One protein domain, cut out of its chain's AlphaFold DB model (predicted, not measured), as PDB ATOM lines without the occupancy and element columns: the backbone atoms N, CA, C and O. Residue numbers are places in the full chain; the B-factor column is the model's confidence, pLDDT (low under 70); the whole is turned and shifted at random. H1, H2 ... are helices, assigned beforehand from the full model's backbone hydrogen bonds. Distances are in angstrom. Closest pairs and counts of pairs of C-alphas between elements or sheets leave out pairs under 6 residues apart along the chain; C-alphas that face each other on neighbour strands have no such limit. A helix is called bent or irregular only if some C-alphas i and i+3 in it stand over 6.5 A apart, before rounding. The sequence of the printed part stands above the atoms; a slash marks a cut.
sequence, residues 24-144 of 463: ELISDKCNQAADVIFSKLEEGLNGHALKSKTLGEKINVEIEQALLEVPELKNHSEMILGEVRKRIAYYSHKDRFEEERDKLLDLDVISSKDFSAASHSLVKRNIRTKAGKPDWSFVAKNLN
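AT A GLANCE: This is residues 24 to 144 of the 463 residues of an uncharacterized protein of Parcubacteria group bacterium GW2011_GWE2_38_18 (UniProt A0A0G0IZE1). Three long helices, H1, H2 and H3, pack crosswise at one end, and H3 leads from them to a looser group of three shorter helices, H4, H5 and H6, at the other. The printed part has 121 residues with six named helices, H1 to H6 in chain order, and no named strand; the class is all helix. It is compact, with a radius of gyration of the C-alphas of 15.3 A and spans of 47 by 35 by 21 A.

HOW THE PARTS SIT: H1, residues 24 to 45, has a kink of 31 degrees near residue 39. It touches the hub H3, residues 71 to 91, at a steep tilt of 50 degrees, the same way; their closest C-alphas, of Ala 34 and Val 84, are 5.3 A apart. H3 is irregular, with C-alphas 75 and 78 8.0 A apart, and has a kink of 69 degrees near residue 78. H2, residues 52 to 69, forms a helical hairpin with H3, touching it with residues 59 to 67 alone; the tilt of 36 degrees is only just steep, and the closest C-alphas, of Leu 67 and Lys 74, are 5.9 A apart. With residues 85 to 89 alone, H3 touches H5, residues 117 to 126, at a shallow tilt of 11 degrees, opposite ways; the closest C-alphas, of Lys 86 and Asn 126, are 6.1 A apart. H6, residues 136 to 142, is near H4, residues 94 to 104. H1 is apart from H4, H5 and H6. Every O i to N i+4 pair is within hydrogen-bond range in H2, H5 and H6, against 16 of 18 in H1, 13 of 17 in H3 and 6 of 7 in H4.

IN THESE COORDINATES: H1 begins at C-alpha 24 (9.613, -30.340, 17.466) and is 29.9 A long; H2 is 26.3 A and H3 27.7 A. H6 ends at C-alpha 142 (2.278, -49.434, 21.541).

THE WHOLE: The C-alphas farthest apart, of Pro 71 and Asp 106, are 47.2 A apart. The printed part has no cut. The link from H4 to H5, residues 105 to 116, is long. Residues 44 to 52 have pLDDT under 70.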
ATOM      1  N   GLU A  24      10.559 -29.344  17.964       74.81
ATOM      2  CA  GLU A  24       9.613 -30.340  17.466       74.81
ATOM      3  C   GLU A  24      10.244 -31.090  16.290       74.81
ATOM      4  O   GLU A  24      10.393 -32.313  16.357       74.81
ATOM      5  N   LEU A  25      10.807 -30.355  15.324       77.56
ATOM      6  CA  LEU A  25      11.569 -30.922  14.207       77.56
ATOM      7  C   LEU A  25      12.758 -31.781  14.672       77.56
ATOM      8  O   LEU A  25      13.003 -32.862  14.130       77.56
ATOM      9  N   ILE A  26      13.508 -31.332  15.684       71.94
ATOM     10  CA  ILE A  26      14.627 -32.112  16.239       71.94
ATOM     11  C   ILE A  26      14.130 -33.375  16.937       71.94
ATOM     12  O   ILE A  26      14.750 -34.434  16.806       71.94
ATOM     13  N   SER A  27      13.024 -33.286  17.680       74.06
ATOM     14  CA  SER A  27      12.431 -34.452  18.329       74.06
ATOM     15  C   SER A  27      11.974 -35.484  17.298       74.06
ATOM     16  O   SER A  27      12.221 -36.673  17.495       74.06
ATOM     17  N   ASP A  28      11.388 -35.044  16.186       79.38
ATOM     18  CA  ASP A  28      10.955 -35.913  15.092       79.38
ATOM     19  C   ASP A  28      12.130 -36.572  14.371       79.38
ATOM     20  O   ASP A  28      12.133 -37.791  14.202       79.38
ATOM     21  N   LYS A  29      13.183 -35.812  14.042       75.75
ATOM     22  CA  LYS A  29      14.423 -36.372  13.478       75.75
ATOM     23  C   LYS A  29      15.059 -37.409  14.414       75.75
ATOM     24  O   LYS A  29      15.518 -38.456  13.959       75.75
ATOM     25  N   CYS A  30      15.058 -37.162  15.727       74.81
ATOM     26  CA  CYS A  30      15.566 -38.124  16.710       74.81
ATOM     27  C   CYS A  30      14.698 -39.386  16.794       74.81
ATOM     28  O   CYS A  30      15.237 -40.484  16.925       74.81
ATOM     29  N   ASN A  31      13.372 -39.245  16.701       75.56
ATOM     30  CA  ASN A  31      12.450 -40.377  16.657       75.56
ATOM     31  C   ASN A  31      12.665 -41.225  15.396       75.56
ATOM     32  O   ASN A  31      12.763 -42.442  15.522       75.56
ATOM     33  N   GLN A  32      12.831 -40.596  14.229       81.25
ATOM     34  CA  GLN A  32      13.130 -41.283  12.966       81.25
ATOM     35  C   GLN A  32      14.470 -42.025  13.018       81.25
ATOM     36  O   GLN A  32      14.552 -43.190  12.633       81.25
ATOM     37  N   ALA A  33      15.522 -41.396  13.552       75.94
ATOM     38  CA  ALA A  33      16.805 -42.068  13.760       75.94
ATOM     39  C   ALA A  33      16.659 -43.272  14.708       75.94
ATOM     40  O   ALA A  33      17.200 -44.348  14.448       75.94
ATOM     41  N   ALA A  34      15.874 -43.121  15.781       76.38
ATOM     42  CA  ALA A  34      15.563 -44.217  16.689       76.38
ATOM     43  C   ALA A  34      14.737 -45.331  16.016       76.38
ATOM     44  O   ALA A  34      14.947 -46.491  16.361       76.38
ATOM     45  N   ASP A  35      13.842 -45.018  15.070       80.12
ATOM     46  CA  ASP A  35      13.120 -46.006  14.252       80.12
ATOM     47  C   ASP A  35      14.094 -46.840  13.413       80.12
ATOM     48  O   ASP A  35      14.055 -48.066  13.475       80.12
ATOM     49  N   VAL A  36      15.013 -46.195  12.689       80.38
ATOM     50  CA  VAL A  36      16.004 -46.883  11.842       80.38
ATOM     51  C   VAL A  36      16.905 -47.799  12.670       80.38
ATOM     52  O   VAL A  36      17.075 -48.972  12.334       80.38
ATOM     53  N   ILE A  37      17.453 -47.285  13.776       77.56
ATOM     54  CA  ILE A  37      18.307 -48.063  14.684       77.56
ATOM     55  C   ILE A  37      17.525 -49.239  15.266       77.56
ATOM     56  O   ILE A  37      18.031 -50.360  15.325       77.56
ATOM     57  N   PHE A  38      16.290 -48.996  15.704       77.56
ATOM     58  CA  PHE A  38      15.470 -50.035  16.303       77.56
ATOM     59  C   PHE A  38      15.153 -51.152  15.303       77.56
ATOM     60  O   PHE A  38      15.344 -52.309  15.657       77.56
ATOM     61  N   SER A  39      14.783 -50.834  14.060       80.69
ATOM     62  CA  SER A  39      14.512 -51.835  13.016       80.69
ATOM     63  C   SER A  39      15.720 -52.739  12.746       80.69
ATOM     64  O   SER A  39      15.573 -53.957  12.671       80.69
ATOM     65  N   LYS A  40      16.939 -52.176  12.693       82.56
ATOM     66  CA  LYS A  40      18.179 -52.967  12.553       82.56
ATOM     67  C   LYS A  40      18.419 -53.900  13.746       82.56
ATOM     68  O   LYS A  40      18.958 -54.994  13.595       82.56
ATOM     69  N   LEU A  41      18.049 -53.464  14.951       79.50
ATOM     70  CA  LEU A  41      18.204 -54.254  16.174       79.50
ATOM     71  C   LEU A  41      17.105 -55.314  16.331       79.50
ATOM     72  O   LEU A  41      17.379 -56.382  16.876       79.50
ATOM     73  N   GLU A  42      15.884 -55.037  15.869       76.19
ATOM     74  CA  GLU A  42      14.714 -55.916  15.981       76.19
ATOM     75  C   GLU A  42      14.934 -57.254  15.268       76.19
ATOM     76  O   GLU A  42      14.641 -58.308  15.840       76.19
ATOM     77  N   GLU A  43      15.573 -57.235  14.093       74.50
ATOM     78  CA  GLU A  43      15.992 -58.447  13.372       74.50
ATOM     79  C   GLU A  43      16.866 -59.374  14.239       74.50
ATOM     80  O   GLU A  43      16.796 -60.597  14.126       74.50
ATOM     81  N   GLY A  44      17.651 -58.806  15.163       69.69
ATOM     82  CA  GLY A  44      18.489 -59.551  16.104       69.69
ATOM     83  C   GLY A  44      17.822 -59.909  17.438       69.69
ATOM     84  O   GLY A  44      18.340 -60.768  18.156       69.69
ATOM     85  N   LEU A  45      16.705 -59.268  17.796       68.69
ATOM     86  CA  LEU A  45      16.004 -59.483  19.071       68.69
ATOM     87  C   LEU A  45      15.040 -60.678  19.022       68.69
ATOM     88  O   LEU A  45      14.851 -61.338  20.044       68.69
ATOM     89  N   ASN A  46      14.511 -61.020  17.845       62.50
ATOM     90  CA  ASN A  46      13.499 -62.069  17.652       62.50
ATOM     91  C   ASN A  46      13.989 -63.526  17.834       62.50
ATOM     92  O   ASN A  46      13.241 -64.457  17.545       62.50
ATOM     93  N   GLY A  47      15.216 -63.768  18.318       54.16
ATOM     94  CA  GLY A  47      15.774 -65.130  18.381       54.16
ATOM     95  C   GLY A  47      16.579 -65.507  19.623       54.16
ATOM     96  O   GLY A  47      16.653 -66.688  19.949       54.16
ATOM     97  N   HIS A  48      17.173 -64.559  20.355       54.31
ATOM     98  CA  HIS A  48      18.032 -64.893  21.495       54.31
ATOM     99  C   HIS A  48      18.065 -63.797  22.559       54.31
ATOM    100  O   HIS A  48      18.154 -62.608  22.260       54.31
ATOM    101  N   ALA A  49      18.103 -64.218  23.828       54.47
ATOM    102  CA  ALA A  49      18.414 -63.353  24.959       54.47
ATOM    103  C   ALA A  49      19.858 -62.832  24.841       54.47
ATOM    104  O   ALA A  49      20.805 -63.432  25.356       54.47
ATOM    105  N   LEU A  50      20.044 -61.714  24.140       56.53
ATOM    106  CA  LEU A  50      21.313 -60.994  24.110       56.53
ATOM    107  C   LEU A  50      21.703 -60.614  25.544       56.53
ATOM    108  O   LEU A  50      20.932 -59.995  26.280       56.53
ATOM    109  N   LYS A  51      22.915 -60.991  25.964       63.09
ATOM    110  CA  LYS A  51      23.471 -60.548  27.251       63.09
ATOM    111  C   LYS A  51      23.509 -59.013  27.261       63.09
ATOM    112  O   LYS A  51      23.895 -58.396  26.270       63.09
ATOM    113  N   SER A  52      23.126 -58.390  28.381       64.50
ATOM    114  CA  SER A  52      22.883 -56.935  28.450       64.50
ATOM    115  C   SER A  52      24.079 -56.077  28.029       64.50
ATOM    116  O   SER A  52      23.882 -55.006  27.462       64.50
ATOM    117  N   LYS A  53      25.308 -56.554  28.272       70.31
ATOM    118  CA  LYS A  53      26.541 -55.858  27.888       70.31
ATOM    119  C   LYS A  53      26.698 -55.763  26.366       70.31
ATOM    120  O   LYS A  53      26.900 -54.680  25.834       70.31
ATOM    121  N   THR A  54      26.504 -56.879  25.667       77.44
ATOM    122  CA  THR A  54      26.656 -56.968  24.207       77.44
ATOM    123  C   THR A  54      25.584 -56.161  23.473       77.44
ATOM    124  O   THR A  54      25.836 -55.615  22.406       77.44
ATOM    125  N   LEU A  55      24.384 -56.064  24.054       75.81
ATOM    126  CA  LEU A  55      23.311 -55.234  23.511       75.81
ATOM    127  C   LEU A  55      23.633 -53.737  23.642       75.81
ATOM    128  O   LEU A  55      23.418 -52.995  22.693       75.81
ATOM    129  N   GLY A  56      24.183 -53.304  24.782       74.50
ATOM    130  CA  GLY A  56      24.614 -51.916  24.982       74.50
ATOM    131  C   GLY A  56      25.683 -51.473  23.982       74.50
ATOM    132  O   GLY A  56      25.554 -50.410  23.384       74.50
ATOM    133  N   GLU A  57      26.691 -52.317  23.752       79.94
ATOM    134  CA  GLU A  57      27.756 -52.065  22.771       79.94
ATOM    135  C   GLU A  57      27.194 -51.953  21.344       79.94
ATOM    136  O   GLU A  57      27.504 -50.995  20.641       79.94
ATOM    137  N   LYS A  58      26.298 -52.865  20.939       80.00
ATOM    138  CA  LYS A  58      25.637 -52.801  19.625       80.00
ATOM    139  C   LYS A  58      24.789 -51.541  19.445       80.00
ATOM    140  O   LYS A  58      24.857 -50.919  18.393       80.00
ATOM    141  N   ILE A  59      24.024 -51.147  20.468       78.25
ATOM    142  CA  ILE A  59      23.226 -49.910  20.434       78.25
ATOM    143  C   ILE A  59      24.129 -48.700  20.196       78.25
ATOM    144  O   ILE A  59      23.802 -47.852  19.373       78.25
ATOM    145  N   ASN A  60      25.259 -48.620  20.901       79.69
ATOM    146  CA  ASN A  60      26.181 -47.498  20.752       79.69
ATOM    147  C   ASN A  60      26.773 -47.440  19.339       79.69
ATOM    148  O   ASN A  60      26.797 -46.365  18.751       79.69
ATOM    149  N   VAL A  61      27.170 -48.585  18.771       84.56
ATOM    150  CA  VAL A  61      27.693 -48.656  17.394       84.56
ATOM    151  C   VAL A  61      26.651 -48.192  16.374       84.56
ATOM    152  O   VAL A  61      26.970 -47.392  15.498       84.56
ATOM    153  N   GLU A  62      25.399 -48.636  16.493       81.62
ATOM    154  CA  GLU A  62      24.332 -48.213  15.574       81.62
ATOM    155  C   GLU A  62      23.982 -46.726  15.727       81.62
ATOM    156  O   GLU A  62      23.699 -46.055  14.737       81.62
ATOM    157  N   ILE A  63      24.044 -46.183  16.949       78.94
ATOM    158  CA  ILE A  63      23.876 -44.742  17.184       78.94
ATOM    159  C   ILE A  63      25.014 -43.959  16.532       78.94
ATOM    160  O   ILE A  63      24.748 -42.972  15.853       78.94
ATOM    161  N   GLU A  64      26.268 -44.384  16.698       83.44
ATOM    162  CA  GLU A  64      27.411 -43.733  16.053       83.44
ATOM    163  C   GLU A  64      27.271 -43.735  14.527       83.44
ATOM    164  O   GLU A  64      27.474 -42.698  13.899       83.44
ATOM    165  N   GLN A  65      26.846 -44.855  13.933       82.88
ATOM    166  CA  GLN A  65      26.594 -44.946  12.493       82.88
ATOM    167  C   GLN A  65      25.447 -44.033  12.039       82.88
ATOM    168  O   GLN A  65      25.614 -43.283  11.081       82.88
ATOM    169  N   ALA A  66      24.315 -44.025  12.748       77.50
ATOM    170  CA  ALA A  66      23.192 -43.145  12.424       77.50
ATOM    171  C   ALA A  66      23.563 -41.652  12.544       77.50
ATOM    172  O   ALA A  66      23.106 -40.820  11.762       77.50
ATOM    173  N   LEU A  67      24.432 -41.299  13.498       80.31
ATOM    174  CA  LEU A  67      24.930 -39.932  13.667       80.31
ATOM    175  C   LEU A  67      25.929 -39.511  12.579       80.31
ATOM    176  O   LEU A  67      26.073 -38.312  12.338       80.31
ATOM    177  N   LEU A  68      26.604 -40.456  11.912       83.88
ATOM    178  CA  LEU A  68      27.418 -40.158  10.726       83.88
ATOM    179  C   LEU A  68      26.543 -39.774   9.526       83.88
ATOM    180  O   LEU A  68      26.936 -38.909   8.747       83.88
ATOM    181  N   GLU A  69      25.364 -40.385   9.396       81.94
ATOM    182  CA  GLU A  69      24.407 -40.087   8.324       81.94
ATOM    183  C   GLU A  69      23.694 -38.741   8.535       81.94
ATOM    184  O   GLU A  69      23.330 -38.078   7.564       81.94
ATOM    185  N   VAL A  70      23.537 -38.299   9.792       84.12
ATOM    186  CA  VAL A  70      22.892 -37.019  10.138       84.12
ATOM    187  C   VAL A  70      23.720 -36.236  11.175       84.12
ATOM    188  O   VAL A  70      23.360 -36.189  12.358       84.12
ATOM    189  N   PRO A  71      24.815 -35.561  10.762       83.75
ATOM    190  CA  PRO A  71      25.745 -34.890  11.681       83.75
ATOM    191  C   PRO A  71      25.106 -33.809  12.569       83.75
ATOM    192  O   PRO A  71      25.578 -33.556  13.677       83.75
ATOM    193  N   GLU A  72      24.006 -33.198  12.115       83.94
ATOM    194  CA  GLU A  72      23.219 -32.200  12.860       83.94
ATOM    195  C   GLU A  72      22.686 -32.738  14.202       83.94
ATOM    196  O   GLU A  72      22.474 -31.983  15.153       83.94
ATOM    197  N   LEU A  73      22.489 -34.056  14.310       82.50
ATOM    198  CA  LEU A  73      21.966 -34.708  15.511       82.50
ATOM    199  C   LEU A  73      23.051 -35.084  16.524       82.50
ATOM    200  O   LEU A  73      22.723 -35.584  17.600       82.50
ATOM    201  N   LYS A  74      24.332 -34.817  16.238       82.44
ATOM    202  CA  LYS A  74      25.452 -35.194  17.116       82.44
ATOM    203  C   LYS A  74      25.304 -34.642  18.540       82.44
ATOM    204  O   LYS A  74      25.605 -35.347  19.502       82.44
ATOM    205  N   ASN A  75      24.757 -33.433  18.675       83.12
ATOM    206  CA  ASN A  75      24.493 -32.788  19.969       83.12
ATOM    207  C   ASN A  75      23.247 -33.340  20.695       83.12
ATOM    208  O   ASN A  75      22.999 -32.984  21.842       83.12
ATOM    209  N   HIS A  76      22.475 -34.217  20.048       83.12
ATOM    210  CA  HIS A  76      21.243 -34.827  20.562       83.12
ATOM    211  C   HIS A  76      21.373 -36.347  20.764       83.12
ATOM    212  O   HIS A  76      20.374 -37.039  20.976       83.12
ATOM    213  N   SER A  77      22.600 -36.874  20.730       79.38
ATOM    214  CA  SER A  77      22.907 -38.304  20.857       79.38
ATOM    215  C   SER A  77      22.320 -38.940  22.123       79.38
ATOM    216  O   SER A  77      21.771 -40.039  22.057       79.38
ATOM    217  N   GLU A  78      22.334 -38.237  23.261       81.06
ATOM    218  CA  GLU A  78      21.722 -38.717  24.508       81.06
ATOM    219  C   GLU A  78      20.198 -38.858  24.410       81.06
ATOM    220  O   GLU A  78      19.621 -39.797  24.964       81.06
ATOM    221  N   MET A  79      19.538 -37.947  23.688       82.44
ATOM    222  CA  MET A  79      18.090 -37.987  23.491       82.44
ATOM    223  C   MET A  79      17.700 -39.175  22.609       82.44
ATOM    224  O   MET A  79      16.783 -39.920  22.959       82.44
ATOM    225  N   ILE A  80      18.448 -39.403  21.524       81.31
ATOM    226  CA  ILE A  80      18.294 -40.571  20.644       81.31
ATOM    227  C   ILE A  80      18.524 -41.859  21.440       81.31
ATOM    228  O   ILE A  80      17.691 -42.763  21.415       81.31
ATOM    229  N   LEU A  81      19.609 -41.928  22.218       81.00
ATOM    230  CA  LEU A  81      19.927 -43.073  23.071       81.00
ATOM    231  C   LEU A  81      18.811 -43.358  24.087       81.00
ATOM    232  O   LEU A  81      18.477 -44.520  24.325       81.00
ATOM    233  N   GLY A  82      18.226 -42.315  24.683       84.25
ATOM    234  CA  GLY A  82      17.080 -42.427  25.584       84.25
ATOM    235  C   GLY A  82      15.863 -43.066  24.912       84.25
ATOM    236  O   GLY A  82      15.293 -44.014  25.456       84.25
ATOM    237  N   GLU A  83      15.507 -42.604  23.712       87.12
ATOM    238  CA  GLU A  83      14.386 -43.139  22.929       87.12
ATOM    239  C   GLU A  83      14.630 -44.579  22.450       87.12
ATOM    240  O   GLU A  83      13.758 -45.439  22.601       87.12
ATOM    241  N   VAL A  84      15.837 -44.890  21.970       82.88
ATOM    242  CA  VAL A  84      16.226 -46.256  21.576       82.88
ATOM    243  C   VAL A  84      16.152 -47.206  22.776       82.88
ATOM    244  O   VAL A  84      15.528 -48.266  22.692       82.88
ATOM    245  N   ARG A  85      16.706 -46.822  23.935       84.81
ATOM    246  CA  ARG A  85      16.633 -47.629  25.169       84.81
ATOM    247  C   ARG A  85      15.195 -47.855  25.627       84.81
ATOM    248  O   ARG A  85      14.867 -48.968  26.045       84.81
ATOM    249  N   LYS A  86      14.345 -46.828  25.533       90.38
ATOM    250  CA  LYS A  86      12.916 -46.906  25.863       90.38
ATOM    251  C   LYS A  86      12.206 -47.962  25.013       90.38
ATOM    252  O   LYS A  86      11.513 -48.820  25.563       90.38
ATOM    253  N   ARG A  87      12.428 -47.945  23.696       89.31
ATOM    254  CA  ARG A  87      11.860 -48.921  22.750       89.31
ATOM    255  C   ARG A  87      12.371 -50.327  23.019       89.31
ATOM    256  O   ARG A  87      11.571 -51.235  23.211       89.31
ATOM    257  N   ILE A  88      13.684 -50.498  23.146       84.31
ATOM    258  CA  ILE A  88      14.293 -51.800  23.450       84.31
ATOM    259  C   ILE A  88      13.718 -52.389  24.737       84.31
ATOM    260  O   ILE A  88      13.367 -53.565  24.766       84.31
ATOM    261  N   ALA A  89      13.584 -51.587  25.797       86.94
ATOM    262  CA  ALA A  89      12.984 -52.037  27.049       86.94
ATOM    263  C   ALA A  89      11.546 -52.554  26.877       86.94
ATOM    264  O   ALA A  89      11.217 -53.585  27.468       86.94
ATOM    265  N   TYR A  90      10.722 -51.862  26.083       92.25
ATOM    266  CA  TYR A  90       9.356 -52.287  25.770       92.25
ATOM    267  C   TYR A  90       9.334 -53.565  24.937       92.25
ATOM    268  O   TYR A  90       8.771 -54.561  25.380       92.25
ATOM    269  N   TYR A  91      10.016 -53.575  23.791       87.88
ATOM    270  CA  TYR A  91       9.975 -54.698  22.858       87.88
ATOM    271  C   TYR A  91      10.628 -55.967  23.413       87.88
ATOM    272  O   TYR A  91      10.159 -57.066  23.141       87.88
ATOM    273  N   SER A  92      11.619 -55.834  24.300       82.81
ATOM    274  CA  SER A  92      12.212 -56.984  25.009       82.81
ATOM    275  C   SER A  92      11.237 -57.658  25.988       82.81
ATOM    276  O   SER A  92      11.553 -58.704  26.548       82.81
ATOM    277  N   HIS A  93      10.092 -57.029  26.265       89.62
ATOM    278  CA  HIS A  93       9.038 -57.527  27.150       89.62
ATOM    279  C   HIS A  93       7.655 -57.367  26.498       89.62
ATOM    280  O   HIS A  93       6.659 -57.238  27.213       89.62
ATOM    281  N   LYS A  94       7.594 -57.346  25.157       91.62
ATOM    282  CA  LYS A  94       6.360 -57.112  24.395       91.62
ATOM    283  C   LYS A  94       5.282 -58.130  24.749       91.62
ATOM    284  O   LYS A  94       4.212 -57.719  25.182       91.62
ATOM    285  N   ASP A  95       5.613 -59.421  24.706       89.62
ATOM    286  CA  ASP A  95       4.684 -60.521  25.009       89.62
ATOM    287  C   ASP A  95       3.992 -60.337  26.364       89.62
ATOM    288  O   ASP A  95       2.791 -60.537  26.508       89.62
ATOM    289  N   ARG A  96       4.745 -59.877  27.369       93.19
ATOM    290  CA  ARG A  96       4.211 -59.598  28.704       93.19
ATOM    291  C   ARG A  96       3.220 -58.433  28.692       93.19
ATOM    292  O   ARG A  96       2.198 -58.490  29.371       93.19
ATOM    293  N   PHE A  97       3.556 -57.345  28.002       95.56
ATOM    294  CA  PHE A  97       2.667 -56.191  27.902       95.56
ATOM    295  C   PHE A  97       1.396 -56.534  27.119       95.56
ATOM    296  O   PHE A  97       0.327 -56.065  27.496       95.56
ATOM    297  N   GLU A  98       1.497 -57.364  26.082       94.94
ATOM    298  CA  GLU A  98       0.350 -57.855  25.311       94.94
ATOM    299  C   GLU A  98      -0.531 -58.802  26.141       94.94
ATOM    300  O   GLU A  98      -1.743 -58.610  26.179       94.94
ATOM    301  N   GLU A  99       0.054 -59.728  26.909       94.88
ATOM    302  CA  GLU A  99      -0.691 -60.595  27.836       94.88
ATOM    303  C   GLU A  99      -1.450 -59.779  28.901       94.88
ATOM    304  O   GLU A  99      -2.577 -60.106  29.278       94.88
ATOM    305  N   GLU A 100      -0.837 -58.710  29.418       95.81
ATOM    306  CA  GLU A 100      -1.506 -57.798  30.347       95.81
ATOM    307  C   GLU A 100      -2.581 -56.964  29.651       95.81
ATOM    308  O   GLU A 100      -3.666 -56.828  30.207       95.81
ATOM    309  N   ARG A 101      -2.340 -56.463  28.432       95.75
ATOM    310  CA  ARG A 101      -3.355 -55.753  27.637       95.75
ATOM    311  C   ARG A 101      -4.605 -56.603  27.470       95.75
ATOM    312  O   ARG A 101      -5.692 -56.100  27.727       95.75
ATOM    313  N   ASP A 102      -4.462 -57.867  27.089       96.00
ATOM    314  CA  ASP A 102      -5.604 -58.744  26.826       96.00
ATOM    315  C   ASP A 102      -6.485 -58.928  28.072       96.00
ATOM    316  O   ASP A 102      -7.706 -58.964  27.965       96.00
ATOM    317  N   LYS A 103      -5.885 -58.921  29.270       94.94
ATOM    318  CA  LYS A 103      -6.611 -58.934  30.555       94.94
ATOM    319  C   LYS A 103      -7.290 -57.601  30.886       94.94
ATOM    320  O   LYS A 103      -8.204 -57.567  31.705       94.94
ATOM    321  N   LEU A 104      -6.814 -56.501  30.308       93.44
ATOM    322  CA  LEU A 104      -7.299 -55.141  30.556       93.44
ATOM    323  C   LEU A 104      -8.366 -54.697  29.544       93.44
ATOM    324  O   LEU A 104      -9.060 -53.716  29.805       93.44
ATOM    325  N   LEU A 105      -8.533 -55.408  28.421       92.56
ATOM    326  CA  LEU A 105      -9.512 -55.074  27.377       92.56
ATOM    327  C   LEU A 105     -10.971 -55.132  27.854       92.56
ATOM    328  O   LEU A 105     -11.827 -54.529  27.205       92.56
ATOM    329  N   ASP A 106     -11.254 -55.762  28.990       92.44
ATOM    330  CA  ASP A 106     -12.592 -55.791  29.593       92.44
ATOM    331  C   ASP A 106     -12.891 -54.559  30.478       92.44
ATOM    332  O   ASP A 106     -14.013 -54.395  30.950       92.44
ATOM    333  N   LEU A 107     -11.914 -53.673  30.721       90.25
ATOM    334  CA  LEU A 107     -12.070 -52.512  31.608       90.25
ATOM    335  C   LEU A 107     -12.395 -51.231  30.840       90.25
ATOM    336  O   LEU A 107     -11.599 -50.790  30.016       90.25
ATOM    337  N   ASP A 108     -13.507 -50.561  31.144       87.56
ATOM    338  CA  ASP A 108     -13.882 -49.290  30.494       87.56
ATOM    339  C   ASP A 108     -12.775 -48.224  30.567       87.56
ATOM    340  O   ASP A 108     -12.555 -47.473  29.620       87.56
ATOM    341  N   VAL A 109     -12.049 -48.188  31.689       88.25
ATOM    342  CA  VAL A 109     -10.930 -47.277  31.933       88.25
ATOM    343  C   VAL A 109      -9.733 -48.070  32.440       88.25
ATOM    344  O   VAL A 109      -9.817 -48.729  33.475       88.25
ATOM    345  N   ILE A 110      -8.604 -47.940  31.748       90.25
ATOM    346  CA  ILE A 110      -7.334 -48.577  32.099       90.25
ATOM    347  C   ILE A 110      -6.405 -47.524  32.705       90.25
ATOM    348  O   ILE A 110      -6.304 -46.400  32.219       90.25
ATOM    349  N   SER A 111      -5.689 -47.871  33.767       91.69
ATOM    350  CA  SER A 111      -4.672 -47.027  34.388       91.69
ATOM    351  C   SER A 111      -3.358 -47.781  34.578       91.69
ATOM    352  O   SER A 111      -3.287 -49.007  34.527       91.69
ATOM    353  N   SER A 112      -2.283 -47.050  34.881       90.69
ATOM    354  CA  SER A 112      -0.970 -47.647  35.177       90.69
ATOM    355  C   SER A 112      -0.965 -48.611  36.372       90.69
ATOM    356  O   SER A 112      -0.023 -49.385  36.522       90.69
ATOM    357  N   LYS A 113      -1.986 -48.566  37.240       89.25
ATOM    358  CA  LYS A 113      -2.112 -49.461  38.402       89.25
ATOM    359  C   LYS A 113      -2.684 -50.829  38.056       89.25
ATOM    360  O   LYS A 113      -2.541 -51.735  38.869       89.25
ATOM    361  N   ASP A 114      -3.336 -50.940  36.907       92.81
ATOM    362  CA  ASP A 114      -3.983 -52.178  36.479       92.81
ATOM    363  C   ASP A 114      -2.963 -53.134  35.833       92.81
ATOM    364  O   ASP A 114      -3.165 -54.345  35.793       92.81
ATOM    365  N   PHE A 115      -1.802 -52.604  35.435       93.12
ATOM    366  CA  PHE A 115      -0.622 -53.383  35.065       93.12
ATOM    367  C   PHE A 115       0.005 -54.069  36.283       93.12
ATOM    368  O   PHE A 115      -0.012 -53.554  37.406       93.12
ATOM    369  N   SER A 116       0.651 -55.215  36.060       93.75
ATOM    370  CA  SER A 116       1.297 -55.951  37.146       93.75
ATOM    371  C   SER A 116       2.438 -55.145  37.780       93.75
ATOM    372  O   SER A 116       3.094 -54.313  37.145       93.75
ATOM    373  N   ALA A 117       2.755 -55.435  39.046       88.81
ATOM    374  CA  ALA A 117       3.823 -54.745  39.774       88.81
ATOM    375  C   ALA A 117       5.190 -54.802  39.061       88.81
ATOM    376  O   ALA A 117       6.000 -53.872  39.175       88.81
ATOM    377  N   ALA A 118       5.457 -55.872  38.310       87.25
ATOM    378  CA  ALA A 118       6.708 -56.015  37.581       87.25
ATOM    379  C   ALA A 118       6.705 -55.261  36.235       87.25
ATOM    380  O   ALA A 118       7.722 -54.638  35.933       87.25
ATOM    381  N   SER A 119       5.577 -55.167  35.516       92.12
ATOM    382  CA  SER A 119       5.427 -54.226  34.387       92.12
ATOM    383  C   SER A 119       5.575 -52.782  34.859       92.12
ATOM    384  O   SER A 119       6.370 -52.017  34.317       92.12
ATOM    385  N   HIS A 120       4.929 -52.427  35.972       91.62
ATOM    386  CA  HIS A 120       5.069 -51.105  36.575       91.62
ATOM    387  C   HIS A 120       6.522 -50.794  36.976       91.62
ATOM    388  O   HIS A 120       7.003 -49.672  36.793       91.62
ATOM    389  N   SER A 121       7.247 -51.766  37.532       85.69
ATOM    390  CA  SER A 121       8.666 -51.603  37.875       85.69
ATOM    391  C   SER A 121       9.544 -51.442  36.635       85.69
ATOM    392  O   SER A 121      10.486 -50.646  36.660       85.69
ATOM    393  N   LEU A 122       9.227 -52.154  35.552       89.38
ATOM    394  CA  LEU A 122       9.927 -52.059  34.278       89.38
ATOM    395  C   LEU A 122       9.759 -50.679  33.649       89.38
ATOM    396  O   LEU A 122      10.763 -50.038  33.337       89.38
ATOM    397  N   VAL A 123       8.518 -50.189  33.553       92.19
ATOM    398  CA  VAL A 123       8.229 -48.852  33.021       92.19
ATOM    399  C   VAL A 123       8.932 -47.800  33.874       92.19
ATOM    400  O   VAL A 123       9.708 -46.992  33.371       92.19
ATOM    401  N   LYS A 124       8.791 -47.883  35.204       89.19
ATOM    402  CA  LYS A 124       9.430 -46.942  36.133       89.19
ATOM    403  C   LYS A 124      10.955 -46.921  36.020       89.19
ATOM    404  O   LYS A 124      11.554 -45.888  36.307       89.19
ATOM    405  N   ARG A 125      11.618 -48.022  35.673       86.38
ATOM    406  CA  ARG A 125      13.088 -48.069  35.587       86.38
ATOM    407  C   ARG A 125      13.606 -47.700  34.202       86.38
ATOM    408  O   ARG A 125      14.578 -46.957  34.137       86.38
ATOM    409  N   ASN A 126      12.947 -48.166  33.144       89.12
ATOM    410  CA  ASN A 126      13.539 -48.198  31.805       89.12
ATOM    411  C   ASN A 126      12.751 -47.425  30.737       89.12
ATOM    412  O   ASN A 126      13.332 -47.080  29.717       89.12
ATOM    413  N   ILE A 127      11.462 -47.144  30.950       91.94
ATOM    414  CA  ILE A 127      10.607 -46.461  29.967       91.94
ATOM    415  C   ILE A 127      10.253 -45.094  30.545       91.94
ATOM    416  O   ILE A 127       9.304 -44.948  31.319       91.94
ATOM    417  N   ARG A 128      11.090 -44.098  30.249       91.50
ATOM    418  CA  ARG A 128      11.011 -42.763  30.851       91.50
ATOM    419  C   ARG A 128      10.933 -41.666  29.798       91.50
ATOM    420  O   ARG A 128      11.538 -41.760  28.741       91.50
ATOM    421  N   THR A 129      10.212 -40.612  30.154       90.00
ATOM    422  CA  THR A 129      10.148 -39.336  29.439       90.00
ATOM    423  C   THR A 129      11.490 -38.607  29.530       90.00
ATOM    424  O   THR A 129      12.301 -38.900  30.414       90.00
ATOM    425  N   LYS A 130      11.680 -37.569  28.705       83.19
ATOM    426  CA  LYS A 130      12.832 -36.648  28.797       83.19
ATOM    427  C   LYS A 130      12.984 -36.032  30.202       83.19
ATOM    428  O   LYS A 130      14.093 -35.818  30.671       83.19
ATOM    429  N   ALA A 131      11.875 -35.839  30.924       82.94
ATOM    430  CA  ALA A 131      11.857 -35.349  32.308       82.94
ATOM    431  C   ALA A 131      12.174 -36.431  33.367       82.94
ATOM    432  O   ALA A 131      12.005 -36.204  34.566       82.94
ATOM    433  N   GLY A 132      12.550 -37.643  32.953       85.81
ATOM    434  CA  GLY A 132      12.871 -38.757  33.843       85.81
ATOM    435  C   GLY A 132      11.661 -39.408  34.523       85.81
ATOM    436  O   GLY A 132      11.845 -40.316  35.335       85.81
ATOM    437  N   LYS A 133      10.427 -38.992  34.218       88.56
ATOM    438  CA  LYS A 133       9.199 -39.643  34.711       88.56
ATOM    439  C   LYS A 133       8.878 -40.913  33.910       88.56
ATOM    440  O   LYS A 133       9.231 -40.940  32.736       88.56
ATOM    441  N   PRO A 134       8.186 -41.917  34.481       92.62
ATOM    442  CA  PRO A 134       7.699 -43.075  33.723       92.62
ATOM    443  C   PRO A 134       6.821 -42.636  32.538       92.62
ATOM    444  O   PRO A 134       5.927 -41.816  32.728       92.62
ATOM    445  N   ASP A 135       7.078 -43.163  31.343       94.88
ATOM    446  CA  ASP A 135       6.384 -42.802  30.097       94.88
ATOM    447  C   ASP A 135       5.315 -43.850  29.762       94.88
ATOM    448  O   ASP A 135       5.510 -44.726  28.921       94.88
ATOM    449  N   TRP A 136       4.187 -43.812  30.479       94.25
ATOM    450  CA  TRP A 136       3.086 -44.740  30.195       94.25
ATOM    451  C   TRP A 136       2.307 -44.385  28.930       94.25
ATOM    452  O   TRP A 136       1.655 -45.267  28.383       94.25
ATOM    453  N   SER A 137       2.393 -43.143  28.444       93.81
ATOM    454  CA  SER A 137       1.876 -42.766  27.122       93.81
ATOM    455  C   SER A 137       2.500 -43.633  26.036       93.81
ATOM    456  O   SER A 137       1.784 -44.218  25.233       93.81
ATOM    457  N   PHE A 138       3.824 -43.810  26.075       95.06
ATOM    458  CA  PHE A 138       4.517 -44.703  25.154       95.06
ATOM    459  C   PHE A 138       4.005 -46.150  25.241       95.06
ATOM    460  O   PHE A 138       3.786 -46.788  24.216       95.06
ATOM    461  N   VAL A 139       3.773 -46.677  26.447       95.56
ATOM    462  CA  VAL A 139       3.258 -48.049  26.634       95.56
ATOM    463  C   VAL A 139       1.833 -48.187  26.093       95.56
ATOM    464  O   VAL A 139       1.555 -49.130  25.359       95.56
ATOM    465  N   ALA A 140       0.949 -47.243  26.425       95.44
ATOM    466  CA  ALA A 140      -0.442 -47.240  25.980       95.44
ATOM    467  C   ALA A 140      -0.557 -47.154  24.454       95.44
ATOM    468  O   ALA A 140      -1.347 -47.892  23.864       95.44
ATOM    469  N   LYS A 141       0.296 -46.329  23.827       95.62
ATOM    470  CA  LYS A 141       0.428 -46.219  22.374       95.62
ATOM    471  C   LYS A 141       0.740 -47.549  21.722       95.62
ATOM    472  O   LYS A 141      -0.001 -48.010  20.865       95.62
ATOM    473  N   ASN A 142       1.824 -48.188  22.156       95.25
ATOM    474  CA  ASN A 142       2.278 -49.434  21.541       95.25
ATOM    475  C   ASN A 142       1.334 -50.617  21.830       95.25
ATOM    476  O   ASN A 142       1.369 -51.612  21.115       95.25
ATOM    477  N   LEU A 143       0.469 -50.510  22.845       95.62
ATOM    478  CA  LEU A 143      -0.582 -51.488  23.130       95.62
ATOM    479  C   LEU A 143      -1.928 -51.183  22.460       95.62
ATOM    480  O   LEU A 143      -2.835 -52.002  22.591       95.62
ATOM    481  N   ASN A 144      -2.060 -50.061  21.744       96.31
ATOM    482  CA  ASN A 144      -3.314 -49.587  21.148       96.31
ATOM    483  C   ASN A 144      -4.457 -49.459  22.171       96.31
ATOM    484  O   ASN A 144      -5.571 -49.912  21.928       96.31
TER     485      ASN A 144